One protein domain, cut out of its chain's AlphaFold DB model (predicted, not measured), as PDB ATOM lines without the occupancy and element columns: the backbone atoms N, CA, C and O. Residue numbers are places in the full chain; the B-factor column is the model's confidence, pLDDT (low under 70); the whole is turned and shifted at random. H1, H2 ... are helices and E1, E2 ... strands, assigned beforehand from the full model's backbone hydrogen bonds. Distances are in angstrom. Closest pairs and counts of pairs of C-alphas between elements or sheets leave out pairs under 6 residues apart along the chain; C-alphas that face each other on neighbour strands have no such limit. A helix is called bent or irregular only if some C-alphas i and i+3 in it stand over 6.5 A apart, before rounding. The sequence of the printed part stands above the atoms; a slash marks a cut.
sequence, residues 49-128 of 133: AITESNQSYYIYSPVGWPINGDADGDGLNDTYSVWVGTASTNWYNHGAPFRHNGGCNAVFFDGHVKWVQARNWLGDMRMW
ATOM      1  N   ALA A  49     187.171 221.157 165.612       84.31
ATOM      2  CA  ALA A  49     185.765 220.779 165.624       84.31
ATOM      3  C   ALA A  49     184.839 222.004 165.574       84.31
ATOM      4  O   ALA A  49     183.851 222.005 164.844       84.31
ATOM      5  N   ILE A  50     185.154 223.053 166.341       84.69
ATOM      6  CA  ILE A  50     184.363 224.289 166.415       84.69
ATOM      7  C   ILE A  50     185.309 225.480 166.369       84.69
ATOM      8  O   ILE A  50     186.363 225.478 167.006       84.69
ATOM      9  N   THR A  51     184.901 226.510 165.636       83.31
ATOM     10  CA  THR A  51     185.628 227.767 165.521       83.31
ATOM     11  C   THR A  51     184.673 228.943 165.401       83.31
ATOM     12  O   THR A  51     183.474 228.781 165.184       83.31
ATOM     13  N   GLU A  52     185.229 230.137 165.522       77.25
ATOM     14  CA  GLU A  52     184.536 231.391 165.282       77.25
ATOM     15  C   GLU A  52     184.178 231.582 163.807       77.25
ATOM     16  O   GLU A  52     185.026 231.438 162.920       77.25
ATOM     17  N   SER A  53     182.928 231.978 163.571       76.50
ATOM     18  CA  SER A  53     182.432 232.450 162.285       76.50
ATOM     19  C   SER A  53     182.083 233.934 162.336       76.50
ATOM     20  O   SER A  53     181.719 234.506 163.367       76.50
ATOM     21  N   ASN A  54     182.193 234.581 161.187       71.00
ATOM     22  CA  ASN A  54     181.698 235.917 160.950       71.00
ATOM     23  C   ASN A  54     180.252 235.813 160.453       71.00
ATOM     24  O   ASN A  54     180.002 235.476 159.298       71.00
ATOM     25  N   GLN A  55     179.303 236.137 161.337       66.69
ATOM     26  CA  GLN A  55     177.857 236.073 161.082       66.69
ATOM     27  C   GLN A  55     177.335 234.626 160.921       66.69
ATOM     28  O   GLN A  55     177.898 233.685 161.478       66.69
ATOM     29  N   SER A  56     176.216 234.470 160.207       56.88
ATOM     30  CA  SER A  56     175.436 233.230 160.072       56.88
ATOM     31  C   SER A  56     175.901 232.301 158.940       56.88
ATOM     32  O   SER A  56     175.157 231.399 158.561       56.88
ATOM     33  N   TYR A  57     177.075 232.542 158.348       62.53
ATOM     34  CA  TYR A  57     177.560 231.793 157.185       62.53
ATOM     35  C   TYR A  57     178.422 230.585 157.573       62.53
ATOM     36  O   TYR A  57     178.958 230.502 158.677       62.53
ATOM     37  N   TYR A  58     178.530 229.630 156.648       71.62
ATOM     38  CA  TYR A  58     179.314 228.407 156.817       71.62
ATOM     39  C   TYR A  58     180.813 228.697 156.810       71.62
ATOM     40  O   TYR A  58     181.281 229.541 156.051       71.62
ATOM     41  N   ILE A  59     181.563 227.926 157.597       77.00
ATOM     42  CA  ILE A  59     183.016 227.829 157.464       77.00
ATOM     43  C   ILE A  59     183.321 226.664 156.528       77.00
ATOM     44  O   ILE A  59     182.942 225.526 156.814       77.00
ATOM     45  N   TYR A  60     184.002 226.928 155.414       76.44
ATOM     46  CA  TYR A  60     184.382 225.874 154.475       76.44
ATOM     47  C   TYR A  60     185.708 225.240 154.888       76.44
ATOM     48  O   TYR A  60     186.591 225.906 155.408       76.44
ATOM     49  N   SER A  61     185.898 223.944 154.668       77.94
ATOM     50  CA  SER A  61     187.213 223.350 154.927       77.94
ATOM     51  C   SER A  61     188.184 223.695 153.788       77.94
ATOM     52  O   SER A  61     187.880 223.367 152.632       77.94
ATOM     53  N   PRO A  62     189.385 224.227 154.091       79.69
ATOM     54  CA  PRO A  62     190.463 224.428 153.122       79.69
ATOM     55  C   PRO A  62     190.894 223.167 152.365       79.69
ATOM     56  O   PRO A  62     191.528 223.270 151.320       79.69
ATOM     57  N   VAL A  63     190.526 221.970 152.847       79.38
ATOM     58  CA  VAL A  63     190.762 220.698 152.140       79.38
ATOM     59  C   VAL A  63     189.975 220.631 150.825       79.38
ATOM     60  O   VAL A  63     190.472 220.082 149.848       79.38
ATOM     61  N   GLY A  64     188.750 221.168 150.797       76.81
ATOM     62  CA  GLY A  64     187.921 221.236 149.585       76.81
ATOM     63  C   GLY A  64     187.874 222.623 148.942       76.81
ATOM     64  O   GLY A  64     187.622 222.729 147.745       76.81
ATOM     65  N   TRP A  65     188.126 223.673 149.727       78.62
ATOM     66  CA  TRP A  65     187.980 225.078 149.341       78.62
ATOM     67  C   TRP A  65     189.263 225.852 149.667       78.62
ATOM     68  O   TRP A  65     189.340 226.485 150.719       78.62
ATOM     69  N   PRO A  66     190.298 225.772 148.814       85.94
ATOM     70  CA  PRO A  66     191.633 226.266 149.142       85.94
ATOM     71  C   PRO A  66     191.661 227.755 149.502       85.94
ATOM     72  O   PRO A  66     191.064 228.570 148.805       85.94
ATOM     73  N   ILE A  67     192.428 228.124 150.530       87.50
ATOM     74  CA  ILE A  67     192.730 229.524 150.858       87.50
ATOM     75  C   ILE A  67     193.866 229.999 149.937       87.50
ATOM     76  O   ILE A  67     195.042 229.736 150.184       87.50
ATOM     77  N   ASN A  68     193.510 230.617 148.810       90.81
ATOM     78  CA  ASN A  68     194.433 230.958 147.718       90.81
ATOM     79  C   ASN A  68     194.202 232.347 147.092       90.81
ATOM     80  O   ASN A  68     194.768 232.641 146.040       90.81
ATOM     81  N   GLY A  69     193.352 233.166 147.699       89.81
ATOM     82  CA  GLY A  69     193.138 234.562 147.350       89.81
ATOM     83  C   GLY A  69     193.368 235.455 148.560       89.81
ATOM     84  O   GLY A  69     193.110 235.047 149.689       89.81
ATOM     85  N   ASP A  70     193.850 236.659 148.289       88.81
ATOM     86  CA  ASP A  70     194.054 237.739 149.251       88.81
ATOM     87  C   ASP A  70     192.862 238.700 149.143       88.81
ATOM     88  O   ASP A  70     192.735 239.441 148.162       88.81
ATOM     89  N   ALA A  71     191.910 238.587 150.071       85.38
ATOM     90  CA  ALA A  71     190.680 239.366 150.030       85.38
ATOM     91  C   ALA A  71     190.775 240.686 150.807       85.38
ATOM     92  O   ALA A  71     190.030 241.615 150.472       85.38
ATOM     93  N   ASP A  72     191.652 240.776 151.811       81.31
ATOM     94  CA  ASP A  72     191.876 241.982 152.613       81.31
ATOM     95  C   ASP A  72     192.990 242.902 152.063       81.31
ATOM     96  O   ASP A  72     193.055 244.078 152.434       81.31
ATOM     97  N   GLY A  73     193.787 242.415 151.108       85.56
ATOM     98  CA  GLY A  73     194.840 243.153 150.418       85.56
ATOM     99  C   GLY A  73     196.145 243.261 151.210       85.56
ATOM    100  O   GLY A  73     196.942 244.162 150.927       85.56
ATOM    101  N   ASP A  74     196.364 242.407 152.213       84.06
ATOM    102  CA  ASP A  74     197.561 242.420 153.059       84.06
ATOM    103  C   ASP A  74     198.771 241.682 152.452       84.06
ATOM    104  O   ASP A  74     199.867 241.687 153.027       84.06
ATOM    105  N   GLY A  75     198.600 241.097 151.264       85.38
ATOM    106  CA  GLY A  75     199.612 240.336 150.540       85.38
ATOM    107  C   GLY A  75     199.667 238.855 150.915       85.38
ATOM    108  O   GLY A  75     200.570 238.153 150.446       85.38
ATOM    109  N   LEU A  76     198.749 238.359 151.748       84.75
ATOM    110  CA  LEU A  76     198.663 236.963 152.164       84.75
ATOM    111  C   LEU A  76     197.304 236.365 151.804       84.75
ATOM    112  O   LEU A  76     196.254 236.979 151.936       84.75
ATOM    113  N   ASN A  77     197.317 235.099 151.388       88.25
ATOM    114  CA  ASN A  77     196.075 234.407 151.073       88.25
ATOM    115  C   ASN A  77     195.260 234.159 152.347       88.25
ATOM    116  O   ASN A  77     195.757 233.575 153.315       88.25
ATOM    117  N   ASP A  78     193.992 234.547 152.309       85.75
ATOM    118  CA  ASP A  78     193.075 234.499 153.440       85.75
ATOM    119  C   ASP A  78     191.698 233.904 153.086       85.75
ATOM    120  O   ASP A  78     190.945 233.489 153.964       85.75
ATOM    121  N   THR A  79     191.385 233.790 151.796       85.88
ATOM    122  CA  THR A  79     190.070 233.400 151.288       85.88
ATOM    123  C   THR A  79     190.224 232.524 150.047       85.88
ATOM    124  O   THR A  79     191.289 232.456 149.434       85.88
ATOM    125  N   TYR A  80     189.168 231.821 149.640       87.12
ATOM    126  CA  TYR A  80     189.152 231.168 148.333       87.12
ATOM    127  C   TYR A  80     188.996 232.207 147.215       87.12
ATOM    128  O   TYR A  80     188.070 233.019 147.238       87.12
ATOM    129  N   SER A  81     189.880 232.177 146.218       88.69
ATOM    130  CA  SER A  81     190.019 233.220 145.191       88.69
ATOM    131  C   SER A  81     188.732 233.535 144.427       88.69
ATOM    132  O   SER A  81     188.503 234.683 144.060       88.69
ATOM    133  N   VAL A  82     187.846 232.551 144.250       86.00
ATOM    134  CA  VAL A  82     186.533 232.722 143.596       86.00
ATOM    135  C   VAL A  82     185.612 233.694 144.355       86.00
ATOM    136  O   VAL A  82     184.681 234.243 143.775       86.00
ATOM    137  N   TRP A  83     185.874 233.929 145.639       78.81
ATOM    138  CA  TRP A  83     185.061 234.769 146.518       78.81
ATOM    139  C   TRP A  83     185.671 236.163 146.709       78.81
ATOM    140  O   TRP A  83     185.026 237.043 147.286       78.81
ATOM    141  N   VAL A  84     186.880 236.408 146.198       77.81
ATOM    142  CA  VAL A  84     187.520 237.727 146.271       77.81
ATOM    143  C   VAL A  84     186.664 238.748 145.513       77.81
ATOM    144  O   VAL A  84     186.248 238.519 144.380       77.81
ATOM    145  N   GLY A  85     186.350 239.874 146.163       69.69
ATOM    146  CA  GLY A  85     185.533 240.951 145.589       69.69
ATOM    147  C   GLY A  85     184.013 240.741 145.632       69.69
ATOM    148  O   GLY A  85     183.277 241.629 145.211       69.69
ATOM    149  N   THR A  86     183.519 239.611 146.156       67.88
ATOM    150  CA  THR A  86     182.067 239.339 146.213       67.88
ATOM    151  C   THR A  86     181.373 239.983 147.421       67.88
ATOM    152  O   THR A  86     180.273 240.508 147.272       67.88
ATOM    153  N   ALA A  87     182.012 239.999 148.596       67.25
ATOM    154  CA  ALA A  87     181.622 240.777 149.778       67.25
ATOM    155  C   ALA A  87     182.736 240.722 150.841       67.25
ATOM    156  O   ALA A  87     183.406 239.698 150.976       67.25
ATOM    157  N   SER A  88     182.891 241.768 151.661       62.72
ATOM    158  CA  SER A  88     183.834 241.756 152.798       62.72
ATOM    159  C   SER A  88     183.454 240.758 153.901       62.72
ATOM    160  O   SER A  88     184.270 240.405 154.745       62.72
ATOM    161  N   THR A  89     182.222 240.242 153.881       63.19
ATOM    162  CA  THR A  89     181.760 239.154 154.760       63.19
ATOM    163  C   THR A  89     182.353 237.788 154.407       63.19
ATOM    164  O   THR A  89     182.152 236.836 155.160       63.19
ATOM    165  N   ASN A  90     183.056 237.680 153.276       68.50
ATOM    166  CA  ASN A  90     183.626 236.427 152.777       68.50
ATOM    167  C   ASN A  90     185.118 236.291 153.110       68.50
ATOM    168  O   ASN A  90     185.697 235.233 152.874       68.50
ATOM    169  N   TRP A  91     185.721 237.340 153.678       79.19
ATOM    170  CA  TRP A  91     187.112 237.341 154.127       79.19
ATOM    171  C   TRP A  91     187.358 236.249 155.168       79.19
ATOM    172  O   TRP A  91     186.453 235.887 155.929       79.19
ATOM    173  N   TYR A  92     188.585 235.729 155.203       80.12
ATOM    174  CA  TYR A  92     188.999 234.676 156.133       80.12
ATOM    175  C   TYR A  92     188.110 233.433 156.067       80.12
ATOM    176  O   TYR A  92     187.853 232.805 157.096       80.12
ATOM    177  N   ASN A  93     187.590 233.095 154.880       77.12
ATOM    178  CA  ASN A  93     186.707 231.941 154.690       77.12
ATOM    179  C   ASN A  93     185.467 231.986 155.621       77.12
ATOM    180  O   ASN A  93     185.114 231.011 156.285       77.12
ATOM    181  N   HIS A  94     184.846 233.169 155.710       77.19
ATOM    182  CA  HIS A  94     183.763 233.507 156.648       77.19
ATOM    183  C   HIS A  94     184.110 233.345 158.132       77.19
ATOM    184  O   HIS A  94     183.218 233.364 158.978       77.19
ATOM    185  N   GLY A  95     185.383 233.194 158.481       78.12
ATOM    186  CA  GLY A  95     185.863 233.226 159.853       78.12
ATOM    187  C   GLY A  95     186.003 234.650 160.383       78.12
ATOM    188  O   GLY A  95     185.899 235.640 159.657       78.12
ATOM    189  N   ALA A  96     186.287 234.763 161.679       79.31
ATOM    190  CA  ALA A  96     186.700 236.026 162.290       79.31
ATOM    191  C   ALA A  96     188.007 235.908 163.106       79.31
ATOM    192  O   ALA A  96     188.090 236.491 164.191       79.31
ATOM    193  N   PRO A  97     189.052 235.212 162.605       82.44
ATOM    194  CA  PRO A  97     190.182 234.775 163.422       82.44
ATOM    195  C   PRO A  97     191.082 235.907 163.933       82.44
ATOM    196  O   PRO A  97     192.010 235.645 164.679       82.44
ATOM    197  N   PHE A  98     190.853 237.165 163.551       83.06
ATOM    198  CA  PHE A  98     191.641 238.311 164.019       83.06
ATOM    199  C   PHE A  98     190.991 239.080 165.180       83.06
ATOM    200  O   PHE A  98     191.630 239.962 165.756       83.06
ATOM    201  N   ARG A  99     189.747 238.755 165.567       81.81
ATOM    202  CA  ARG A  99     189.002 239.513 166.591       81.81
ATOM    203  C   ARG A  99     189.544 239.339 168.010       81.81
ATOM    204  O   ARG A  99     189.355 240.237 168.828       81.81
ATOM    205  N   HIS A 100     190.252 238.248 168.305       81.62
ATOM    206  CA  HIS A 100     190.763 237.957 169.649       81.62
ATOM    207  C   HIS A 100     192.284 238.076 169.690       81.62
ATOM    208  O   HIS A 100     192.999 237.087 169.843       81.62
ATOM    209  N   ASN A 101     192.773 239.317 169.571       87.44
ATOM    210  CA  ASN A 101     194.197 239.654 169.668       87.44
ATOM    211  C   ASN A 101     195.065 238.950 168.600       87.44
ATOM    212  O   ASN A 101     196.120 238.398 168.905       87.44
ATOM    213  N   GLY A 102     194.596 238.929 167.345       86.50
ATOM    214  CA  GLY A 102     195.305 238.266 166.240       86.50
ATOM    215  C   GLY A 102     195.173 236.736 166.223       86.50
ATOM    216  O   GLY A 102     195.998 236.053 165.610       86.50
ATOM    217  N   GLY A 103     194.155 236.199 166.895       89.81
ATOM    218  CA  GLY A 103     193.782 234.788 166.880       89.81
ATOM    219  C   GLY A 103     192.332 234.570 167.311       89.81
ATOM    220  O   GLY A 103     191.579 235.531 167.495       89.81
ATOM    221  N   CYS A 104     191.957 233.305 167.473       86.44
ATOM    222  CA  CYS A 104     190.624 232.858 167.881       86.44
ATOM    223  C   CYS A 104     190.700 231.639 168.799       86.44
ATOM    224  O   CYS A 104     191.717 230.945 168.860       86.44
ATOM    225  N   ASN A 105     189.612 231.358 169.513       89.69
ATOM    226  CA  ASN A 105     189.498 230.110 170.261       89.69
ATOM    227  C   ASN A 105     188.953 229.005 169.355       89.69
ATOM    228  O   ASN A 105     187.925 229.175 168.702       89.69
ATOM    229  N   ALA A 106     189.627 227.859 169.354       89.31
ATOM    230  CA  ALA A 106     189.211 226.677 168.618       89.31
ATOM    231  C   ALA A 106     189.007 225.506 169.583       89.31
ATOM    232  O   ALA A 106     189.846 225.255 170.455       89.31
ATOM    233  N   VAL A 107     187.895 224.792 169.410       90.75
ATOM    234  CA  VAL A 107     187.627 223.510 170.075       90.75
ATOM    235  C   VAL A 107     188.103 222.398 169.152       90.75
ATOM    236  O   VAL A 107     187.823 222.439 167.955       90.75
ATOM    237  N   PHE A 108     188.792 221.405 169.697       90.88
ATOM    238  CA  PHE A 108     189.312 220.247 168.968       90.88
ATOM    239  C   PHE A 108     188.447 219.005 169.219       90.88
ATOM    240  O   PHE A 108     187.615 218.992 170.128       90.88
ATOM    241  N   PHE A 109     188.600 217.958 168.405       87.31
ATOM    242  CA  PHE A 109     187.752 216.757 168.485       87.31
ATOM    243  C   PHE A 109     187.940 215.922 169.758       87.31
ATOM    244  O   PHE A 109     187.057 215.138 170.096       87.31
ATOM    245  N   ASP A 110     189.039 216.093 170.487       90.31
ATOM    246  CA  ASP A 110     189.225 215.523 171.831       90.31
ATOM    247  C   ASP A 110     188.543 216.357 172.939       90.31
ATOM    248  O   ASP A 110     188.563 215.976 174.109       90.31
ATOM    249  N   GLY A 111     187.934 217.490 172.574       89.94
ATOM    250  CA  GLY A 111     187.195 218.386 173.456       89.94
ATOM    251  C   GLY A 111     188.028 219.489 174.108       89.94
ATOM    252  O   GLY A 111     187.446 220.331 174.797       89.94
ATOM    253  N   HIS A 112     189.352 219.538 173.914       94.75
ATOM    254  CA  HIS A 112     190.128 220.654 174.453       94.75
ATOM    255  C   HIS A 112     189.873 221.940 173.662       94.75
ATOM    256  O   HIS A 112     189.487 221.931 172.491       94.75
ATOM    257  N   VAL A 113     190.125 223.066 174.324       94.06
ATOM    258  CA  VAL A 113     190.057 224.395 173.719       94.06
ATOM    259  C   VAL A 113     191.428 225.029 173.816       94.06
ATOM    260  O   VAL A 113     192.067 224.976 174.870       94.06
ATOM    261  N   LYS A 114     191.884 225.651 172.734       94.19
ATOM    262  CA  LYS A 114     193.066 226.511 172.771       94.19
ATOM    263  C   LYS A 114     192.863 227.744 171.910       94.19
ATOM    264  O   LYS A 114     192.138 227.719 170.915       94.19
ATOM    265  N   TRP A 115     193.552 228.809 172.291       93.44
ATOM    266  CA  TRP A 115     193.716 229.965 171.429       93.44
ATOM    267  C   TRP A 115     194.688 229.613 170.297       93.44
ATOM    268  O   TRP A 115     195.755 229.041 170.534       93.44
ATOM    269  N   VAL A 116     194.312 229.938 169.065       93.00
ATOM    270  CA  VAL A 116     195.083 229.681 167.851       93.00
ATOM    271  C   VAL A 116     195.332 231.005 167.148       93.00
ATOM    272  O   VAL A 116     194.409 231.776 166.896       93.00
ATOM    273  N   GLN A 117     196.591 231.255 166.803       93.50
ATOM    274  CA  GLN A 117     196.967 232.422 166.014       93.50
ATOM    275  C   GLN A 117     196.270 232.388 164.648       93.50
ATOM    276  O   GLN A 117     196.257 231.346 163.993       93.50
ATOM    277  N   ALA A 118     195.764 233.529 164.178       88.56
ATOM    278  CA  ALA A 118     194.943 233.613 162.968       88.56
ATOM    279  C   ALA A 118     195.608 232.991 161.729       88.56
ATOM    280  O   ALA A 118     194.962 232.343 160.913       88.56
ATOM    281  N   ARG A 119     196.931 233.125 161.615       87.88
ATOM    282  CA  ARG A 119     197.695 232.536 160.507       87.88
ATOM    283  C   ARG A 119     197.764 231.010 160.576       87.88
ATOM    284  O   ARG A 119     197.668 230.364 159.540       87.88
ATOM    285  N   ASN A 120     197.861 230.431 161.772       90.50
ATOM    286  CA  ASN A 120     197.765 228.978 161.938       90.50
ATOM    287  C   ASN A 120     196.338 228.503 161.665       90.50
ATOM    288  O   ASN A 120     196.155 227.465 161.045       90.50
ATOM    289  N   TRP A 121     195.335 229.292 162.056       88.44
ATOM    290  CA  TRP A 121     193.946 229.005 161.721       88.44
ATOM    291  C   TRP A 121     193.722 228.952 160.204       88.44
ATOM    292  O   TRP A 121     193.066 228.038 159.729       88.44
ATOM    293  N   LEU A 122     194.314 229.862 159.426       86.75
ATOM    294  CA  LEU A 122     194.204 229.857 157.960       86.75
ATOM    295  C   LEU A 122     195.064 228.770 157.290       86.75
ATOM    296  O   LEU A 122     194.653 228.188 156.291       86.75
ATOM    297  N   GLY A 123     196.270 228.518 157.804       85.19
ATOM    298  CA  GLY A 123     197.300 227.757 157.086       85.19
ATOM    299  C   GLY A 123     197.587 226.348 157.603       85.19
ATOM    300  O   GLY A 123     198.172 225.547 156.870       85.19
ATOM    301  N   ASP A 124     197.218 226.006 158.841       89.56
ATOM    302  CA  ASP A 124     197.509 224.682 159.393       89.56
ATOM    303  C   ASP A 124     196.489 223.657 158.896       89.56
ATOM    304  O   ASP A 124     195.469 223.382 159.529       89.56
ATOM    305  N   MET A 125     196.794 223.044 157.753       86.06
ATOM    306  CA  MET A 125     195.958 222.013 157.136       86.06
ATOM    307  C   MET A 125     195.673 220.818 158.051       86.06
ATOM    308  O   MET A 125     194.704 220.099 157.807       86.06
ATOM    309  N   ARG A 126     196.466 220.599 159.110       88.56
ATOM    310  CA  ARG A 126     196.178 219.548 160.093       88.56
ATOM    311  C   ARG A 126     194.902 219.848 160.872       88.56
ATOM    312  O   ARG A 126     194.091 218.954 161.086       88.56
ATOM    313  N   MET A 127     194.668 221.118 161.196       88.25
ATOM    314  CA  MET A 127     193.452 221.544 161.888       88.25
ATOM    315  C   MET A 127     192.187 221.296 161.068       88.25
ATOM    316  O   MET A 127     191.124 221.073 161.637       88.25
ATOM    317  N   TRP A 128     192.297 221.292 159.741       84.19
ATOM    318  CA  TRP A 128     191.159 221.238 158.822       84.19
ATOM    319  C   TRP A 128     190.870 219.862 158.234       84.19
ATOM    320  O   TRP A 128     189.868 219.693 157.532       84.19
TER     321      TRP A 128
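Overview. This is residues 49 to 128 of the 133 residues of an uncharacterized protein of Armatimonadetes bacterium CG07_land_8_20_14_0_80_59_28 (UniProt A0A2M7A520). Little regular structure is present: loops, residues 67 to 87, make one end, the hairpin E1 and E2 the other, with short H2 between. The 80 printed residues include 28 in named elements, mixed helices and strands, in the order H1, E1, E2, H2, H3. The whole is compact, radius of gyration of the C-alphas 11.9 A, spanning 36 by 27 by 24 A.

Along the chain. Residues 49 to 87, from C-alpha 49 at (185.765, 220.779, 165.624), hold no named element. H1, residues 88 to 94, 9.1 A, is irregular: C-alphas 89 and 92 are 8.6 A apart. E1, residues 103 to 108, spans 15.4 A; E2, 113 to 117, 13.1 A; H2, 118 to 123, 8.6 A; H3, 125 to 128, 5.1 A, ending at (191.159, 221.238, 158.822).

Arrangement. E1 and E2 are an antiparallel hairpin at 143 degrees; N 104 and O 116 are 2.9 A apart, within hydrogen-bond range. H1 and H2 are close but not clearly touching, closest C-alphas Tyr 92 and Leu 122, 7.3 A. So are H2 and H3, Trp 121 and Met 127, 7.5 A. Every O i to N i+4 pair is within range in H2, 0 of 3 in H1 beside 2 of 4 O i to N i+3; H3 is too short for an i+4 pair.

Size, cuts and confidence. The farthest C-alphas, Gly 85 and Asp 110, are 36.7 A apart. The printed part has no cut and no long link between named elements. pLDDT is under 70 at residues 55 to 57 and 85 to 90.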